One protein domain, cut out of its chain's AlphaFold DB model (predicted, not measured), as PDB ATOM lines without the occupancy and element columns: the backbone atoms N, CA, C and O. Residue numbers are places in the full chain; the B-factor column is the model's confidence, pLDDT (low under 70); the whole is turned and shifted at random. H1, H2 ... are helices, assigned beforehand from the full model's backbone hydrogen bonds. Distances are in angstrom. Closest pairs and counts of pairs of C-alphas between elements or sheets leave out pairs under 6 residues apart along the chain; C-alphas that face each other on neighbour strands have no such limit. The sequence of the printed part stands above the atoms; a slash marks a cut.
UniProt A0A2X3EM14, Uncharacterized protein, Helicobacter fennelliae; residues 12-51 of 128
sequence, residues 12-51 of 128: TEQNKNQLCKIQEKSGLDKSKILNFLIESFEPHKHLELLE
ATOM      1  N   THR A  12       0.856 -41.494 -41.502       88.00
ATOM      2  CA  THR A  12       0.497 -42.302 -40.338       88.00
ATOM      3  C   THR A  12      -1.008 -42.551 -40.299       88.00
ATOM      4  O   THR A  12      -1.811 -41.773 -40.825       88.00
ATOM      5  N   GLU A  13      -1.408 -43.629 -39.633       85.12
ATOM      6  CA  GLU A  13      -2.817 -43.994 -39.484       85.12
ATOM      7  C   GLU A  13      -3.628 -42.919 -38.748       85.12
ATOM      8  O   GLU A  13      -4.739 -42.581 -39.154       85.12
ATOM      9  N   GLN A  14      -3.038 -42.281 -37.733       84.12
ATOM     10  CA  GLN A  14      -3.661 -41.157 -37.036       84.12
ATOM     11  C   GLN A  14      -3.956 -39.983 -37.983       84.12
ATOM     12  O   GLN A  14      -5.068 -39.451 -37.971       84.12
ATOM     13  N   ASN A  15      -3.000 -39.604 -38.839       79.38
ATOM     14  CA  ASN A  15      -3.188 -38.509 -39.795       79.38
ATOM     15  C   ASN A  15      -4.200 -38.877 -40.885       79.38
ATOM     16  O   ASN A  15      -5.010 -38.039 -41.279       79.38
ATOM     17  N   LYS A  16      -4.220 -40.143 -41.317       87.69
ATOM     18  CA  LYS A  16      -5.257 -40.667 -42.212       87.69
ATOM     19  C   LYS A  16      -6.649 -40.513 -41.596       87.69
ATOM     20  O   LYS A  16      -7.554 -40.023 -42.267       87.69
ATOM     21  N   ASN A  17      -6.811 -40.870 -40.323       89.25
ATOM     22  CA  ASN A  17      -8.094 -40.772 -39.625       89.25
ATOM     23  C   ASN A  17      -8.567 -39.318 -39.489       89.25
ATOM     24  O   ASN A  17      -9.751 -39.040 -39.667       89.25
ATOM     25  N   GLN A  18      -7.655 -38.377 -39.230       83.56
ATOM     26  CA  GLN A  18      -7.985 -36.948 -39.218       83.56
ATOM     27  C   GLN A  18      -8.395 -36.444 -40.608       83.56
ATOM     28  O   GLN A  18      -9.413 -35.766 -40.733       83.56
ATOM     29  N   LEU A  19      -7.671 -36.834 -41.662       84.94
ATOM     30  CA  LEU A  19      -8.007 -36.462 -43.038       84.94
ATOM     31  C   LEU A  19      -9.389 -36.990 -43.455       84.94
ATOM     32  O   LEU A  19     -10.149 -36.261 -44.088       84.94
ATOM     33  N   CYS A  20      -9.747 -38.218 -43.062       89.69
ATOM     34  CA  CYS A  20     -11.089 -38.764 -43.286       89.69
ATOM     35  C   CYS A  20     -12.171 -37.939 -42.575       89.69
ATOM     36  O   CYS A  20     -13.143 -37.554 -43.216       89.69
ATOM     37  N   LYS A  21     -11.976 -37.576 -41.300       88.00
ATOM     38  CA  LYS A  21     -12.930 -36.726 -40.564       88.00
ATOM     39  C   LYS A  21     -13.129 -35.361 -41.227       88.00
ATOM     40  O   LYS A  21     -14.245 -34.849 -41.260       88.00
ATOM     41  N   ILE A  22     -12.058 -34.750 -41.737       80.62
ATOM     42  CA  ILE A  22     -12.134 -33.460 -42.440       80.62
ATOM     43  C   ILE A  22     -12.880 -33.620 -43.768       80.62
ATOM     44  O   ILE A  22     -13.713 -32.779 -44.100       80.62
ATOM     45  N   GLN A  23     -12.630 -34.705 -44.501       87.75
ATOM     46  CA  GLN A  23     -13.362 -35.021 -45.727       87.75
ATOM     47  C   GLN A  23     -14.858 -35.208 -45.460       87.75
ATOM     48  O   GLN A  23     -15.666 -34.601 -46.152       87.75
ATOM     49  N   GLU A  24     -15.236 -35.986 -44.445       89.75
ATOM     50  CA  GLU A  24     -16.644 -36.226 -44.100       89.75
ATOM     51  C   GLU A  24     -17.375 -34.930 -43.736       89.75
ATOM     52  O   GLU A  24     -18.517 -34.729 -44.135       89.75
ATOM     53  N   LYS A  25     -16.705 -34.024 -43.014       87.06
ATOM     54  CA  LYS A  25     -17.290 -32.741 -42.608       87.06
ATOM     55  C   LYS A  25     -17.367 -31.717 -43.736       87.06
ATOM     56  O   LYS A  25     -18.306 -30.933 -43.771       87.06
ATOM     57  N   SER A  26     -16.356 -31.668 -44.600       79.94
ATOM     58  CA  SER A  26     -16.257 -30.645 -45.650       79.94
ATOM     59  C   SER A  26     -16.861 -31.079 -46.986       79.94
ATOM     60  O   SER A  26     -17.115 -30.232 -47.835       79.94
ATOM     61  N   GLY A  27     -17.061 -32.384 -47.201       86.62
ATOM     62  CA  GLY A  27     -17.468 -32.953 -48.488       86.62
ATOM     63  C   GLY A  27     -16.391 -32.868 -49.578       86.62
ATOM     64  O   GLY A  27     -16.652 -33.226 -50.724       86.62
ATOM     65  N   LEU A  28     -15.185 -32.390 -49.252       82.25
ATOM     66  CA  LEU A  28     -14.097 -32.210 -50.210       82.25
ATOM     67  C   LEU A  28     -13.267 -33.485 -50.377       82.25
ATOM     68  O   LEU A  28     -13.016 -34.227 -49.426       82.25
ATOM     69  N   ASP A  29     -12.758 -33.706 -51.587       85.06
ATOM     70  CA  ASP A  29     -11.829 -34.801 -51.853       85.06
ATOM     71  C   ASP A  29     -10.525 -34.641 -51.068       85.06
ATOM     72  O   ASP A  29      -9.966 -33.545 -50.979       85.06
ATOM     73  N   LYS A  30      -9.978 -35.762 -50.582       81.38
ATOM     74  CA  LYS A  30      -8.711 -35.792 -49.830       81.38
ATOM     75  C   LYS A  30      -7.585 -35.035 -50.540       81.38
ATOM     76  O   LYS A  30      -6.865 -34.288 -49.890       81.38
ATOM     77  N   SER A  31      -7.457 -35.180 -51.860       80.00
ATOM     78  CA  SER A  31      -6.430 -34.484 -52.646       80.00
ATOM     79  C   SER A  31      -6.638 -32.969 -52.681       80.00
ATOM     80  O   SER A  31      -5.664 -32.232 -52.620       80.00
ATOM     81  N   LYS A  32      -7.888 -32.488 -52.724       79.25
ATOM     82  CA  LYS A  32      -8.188 -31.047 -52.653       79.25
ATOM     83  C   LYS A  32      -7.888 -30.493 -51.268       79.25
ATOM     84  O   LYS A  32      -7.317 -29.416 -51.169       79.25
ATOM     85  N   ILE A  33      -8.217 -31.243 -50.216       76.94
ATOM     86  CA  ILE A  33      -7.882 -30.876 -48.835       76.94
ATOM     87  C   ILE A  33      -6.364 -30.797 -48.669       76.94
ATOM     88  O   ILE A  33      -5.858 -29.831 -48.116       76.94
ATOM     89  N   LEU A  34      -5.630 -31.791 -49.172       77.38
ATOM     90  CA  LEU A  34      -4.172 -31.820 -49.090       77.38
ATOM     91  C   LEU A  34      -3.530 -30.701 -49.908       77.38
ATOM     92  O   LEU A  34      -2.657 -30.024 -49.384       77.38
ATOM     93  N   ASN A  35      -3.990 -30.458 -51.135       74.56
ATOM     94  CA  ASN A  35      -3.511 -29.329 -51.929       74.56
ATOM     95  C   ASN A  35      -3.821 -28.004 -51.238       74.56
ATOM     96  O   ASN A  35      -2.935 -27.173 -51.150       74.56
ATOM     97  N   PHE A  36      -5.015 -27.833 -50.663       71.56
ATOM     98  CA  PHE A  36      -5.344 -26.640 -49.886       71.56
ATOM     99  C   PHE A  36      -4.416 -26.479 -48.683       71.56
ATOM    100  O   PHE A  36      -3.910 -25.388 -48.457       71.56
ATOM    101  N   LEU A  37      -4.160 -27.546 -47.920       68.06
ATOM    102  CA  LEU A  37      -3.232 -27.518 -46.786       68.06
ATOM    103  C   LEU A  37      -1.802 -27.204 -47.228       68.06
ATOM    104  O   LEU A  37      -1.112 -26.475 -46.536       68.06
ATOM    105  N   ILE A  38      -1.361 -27.727 -48.374       69.06
ATOM    106  CA  ILE A  38      -0.033 -27.455 -48.933       69.06
ATOM    107  C   ILE A  38       0.047 -26.008 -49.430       69.06
ATOM    108  O   ILE A  38       0.988 -25.316 -49.072       69.06
ATOM    109  N   GLU A  39      -0.948 -25.528 -50.178       63.16
ATOM    110  CA  GLU A  39      -1.046 -24.146 -50.672       63.16
ATOM    111  C   GLU A  39      -1.127 -23.135 -49.527       63.16
ATOM    112  O   GLU A  39      -0.460 -22.105 -49.561       63.16
ATOM    113  N   SER A  40      -1.908 -23.429 -48.487       58.44
ATOM    114  CA  SER A  40      -1.975 -22.591 -47.282       58.44
ATOM    115  C   SER A  40      -0.718 -22.696 -46.416       58.44
ATOM    116  O   SER A  40      -0.480 -21.823 -45.584       58.44
ATOM    117  N   PHE A  41       0.111 -23.720 -46.634       56.34
ATOM    118  CA  PHE A  41       1.434 -23.860 -46.036       56.34
ATOM    119  C   PHE A  41       2.562 -23.359 -46.952       56.34
ATOM    120  O   PHE A  41       3.714 -23.375 -46.524       56.34
ATOM    121  N   GLU A  42       2.283 -22.898 -48.183       50.28
ATOM    122  CA  GLU A  42       3.330 -22.434 -49.095       50.28
ATOM    123  C   GLU A  42       3.976 -21.145 -48.560       50.28
ATOM    124  O   GLU A  42       3.366 -20.073 -48.601       50.28
ATOM    125  N   PRO A  43       5.261 -21.179 -48.153       49.69
ATOM    126  CA  PRO A  43       5.977 -19.993 -47.680       49.69
ATOM    127  C   PRO A  43       6.250 -18.984 -48.808       49.69
ATOM    128  O   PRO A  43       6.816 -17.919 -48.571       49.69
ATOM    129  N   HIS A  44       5.916 -19.339 -50.052       46.84
ATOM    130  CA  HIS A  44       6.409 -18.687 -51.258       46.84
ATOM    131  C   HIS A  44       5.360 -17.852 -51.999       46.84
ATOM    132  O   HIS A  44       5.743 -17.002 -52.794       46.84
ATOM    133  N   LYS A  45       4.063 -17.972 -51.676       45.31
ATOM    134  CA  LYS A  45       3.041 -17.009 -52.140       45.31
ATOM    135  C   LYS A  45       3.039 -15.702 -51.339       45.31
ATOM    136  O   LYS A  45       2.501 -14.698 -51.786       45.31
ATOM    137  N   HIS A  46       3.700 -15.706 -50.182       42.78
ATOM    138  CA  HIS A  46       3.968 -14.528 -49.360       42.78
ATOM    139  C   HIS A  46       5.446 -14.107 -49.404       42.78
ATOM    140  O   HIS A  46       5.864 -13.303 -48.579       42.78
ATOM    141  N   LEU A  47       6.250 -14.609 -50.356       41.84
ATOM    142  CA  LEU A  47       7.636 -14.150 -50.538       41.84
ATOM    143  C   LEU A  47       7.703 -12.666 -50.937       41.84
ATOM    144  O   LEU A  47       8.606 -11.978 -50.479       41.84
ATOM    145  N   GLU A  48       6.714 -12.144 -51.669       43.00
ATOM    146  CA  GLU A  48       6.573 -10.694 -51.912       43.00
ATOM    147  C   GLU A  48       6.135  -9.911 -50.657       43.00
ATOM    148  O   GLU A  48       6.393  -8.722 -50.554       43.00
ATOM    149  N   LEU A  49       5.565 -10.580 -49.649       40.06
ATOM    150  CA  LEU A  49       5.334 -10.033 -48.300       40.06
ATOM    151  C   LEU A  49       6.534 -10.256 -47.356       40.06
ATOM    152  O   LEU A  49       6.510  -9.827 -46.201       40.06
ATOM    153  N   LEU A  50       7.604 -10.927 -47.810       41.50
ATOM    154  CA  LEU A  50       8.889 -10.939 -47.101       41.50
ATOM    155  C   LEU A  50       9.696  -9.659 -47.371       41.50
ATOM    156  O   LEU A  50      10.680  -9.440 -46.658       41.50
ATOM    157  N   GLU A  51       9.229  -8.803 -48.286       42.47
ATOM    158  CA  GLU A  51       9.570  -7.386 -48.371       42.47
ATOM    159  C   GLU A  51       8.491  -6.567 -47.637       42.47
ATOM    160  O   GLU A  51       7.321  -6.569 -47.992       42.47
TER     161      GLU A  51
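Overview. This is residues 12 to 51 of the 128 residues of an uncharacterized protein of Helicobacter fennelliae (UniProt A0A2X3EM14). A lopsided T: helix H1 is the crossbar at one end, and the shorter helix H2 runs off from its side at about a right angle, beginning beside the later half of H1. Residues 35 to 51, which are the later part of H2, a stretch of loop, the one-turn helix H3 and the last printed residue, stick out as a free arm, and H2 with this arm makes the long axis. The printed part has 40 residues with three named helices, in the order H1, H2, H3, and no named strand; the class is all helix. It is only just loose, close to extended, with a radius of gyration of the C-alphas of 13.2 A, and it is elongated, spanning 39 by 22 by 13 A.

Arrangement. H1, residues 13 to 26, touches H2, residues 30 to 40, with 4 pairs of C-alphas within 8 A. H1 touches H2 with residues 19 to 23 alone. The closest C-alphas of the two helices are those of Gln 23 and Lys 30, 6.2 A apart. Their lines are about perpendicular, at 87 degrees, and their centres are 12.6 A apart. H3, residues 47 to 50, is apart from H1 and also apart from H2, and touches no helix. In H1 and H2 every O i to N i+4 pair is within hydrogen-bond range. H3, with 4 residues, is too short for such a pair, but its 1 pair of O i and N i+3 is within range.

Along the chain. H1 begins at C-alpha 13, at (-2.817, -43.994, -39.484), and measures 19.9 A from first to last C-alpha; with 14 residues it is the longest helix. A tight link of 3 residues joins it to H2, whose first C-alpha, that of Lys 30, is at (-8.711, -35.792, -49.830) and whose length is 15.0 A. A short link of 6 residues leads on to H3, which runs from Leu 47 to Leu 50, measures 4.9 A and ends at C-alpha 50, at (8.889, -10.939, -47.101).

Size, cuts and confidence. The two C-alphas farthest apart are those of Glu 13 and Glu 51, at 39.7 A. The first and last printed C-alphas, those of Thr 12 and Glu 51, are 37.0 A apart. The printed part runs from residue 12 to 51 without a cut, and no link is long. The mean pLDDT of the printed part is 71.0; residues 37 to 51 are under 70, and the model's confidence is low there. The mean is 85 in H1, 73 in H2 and 42 in H3.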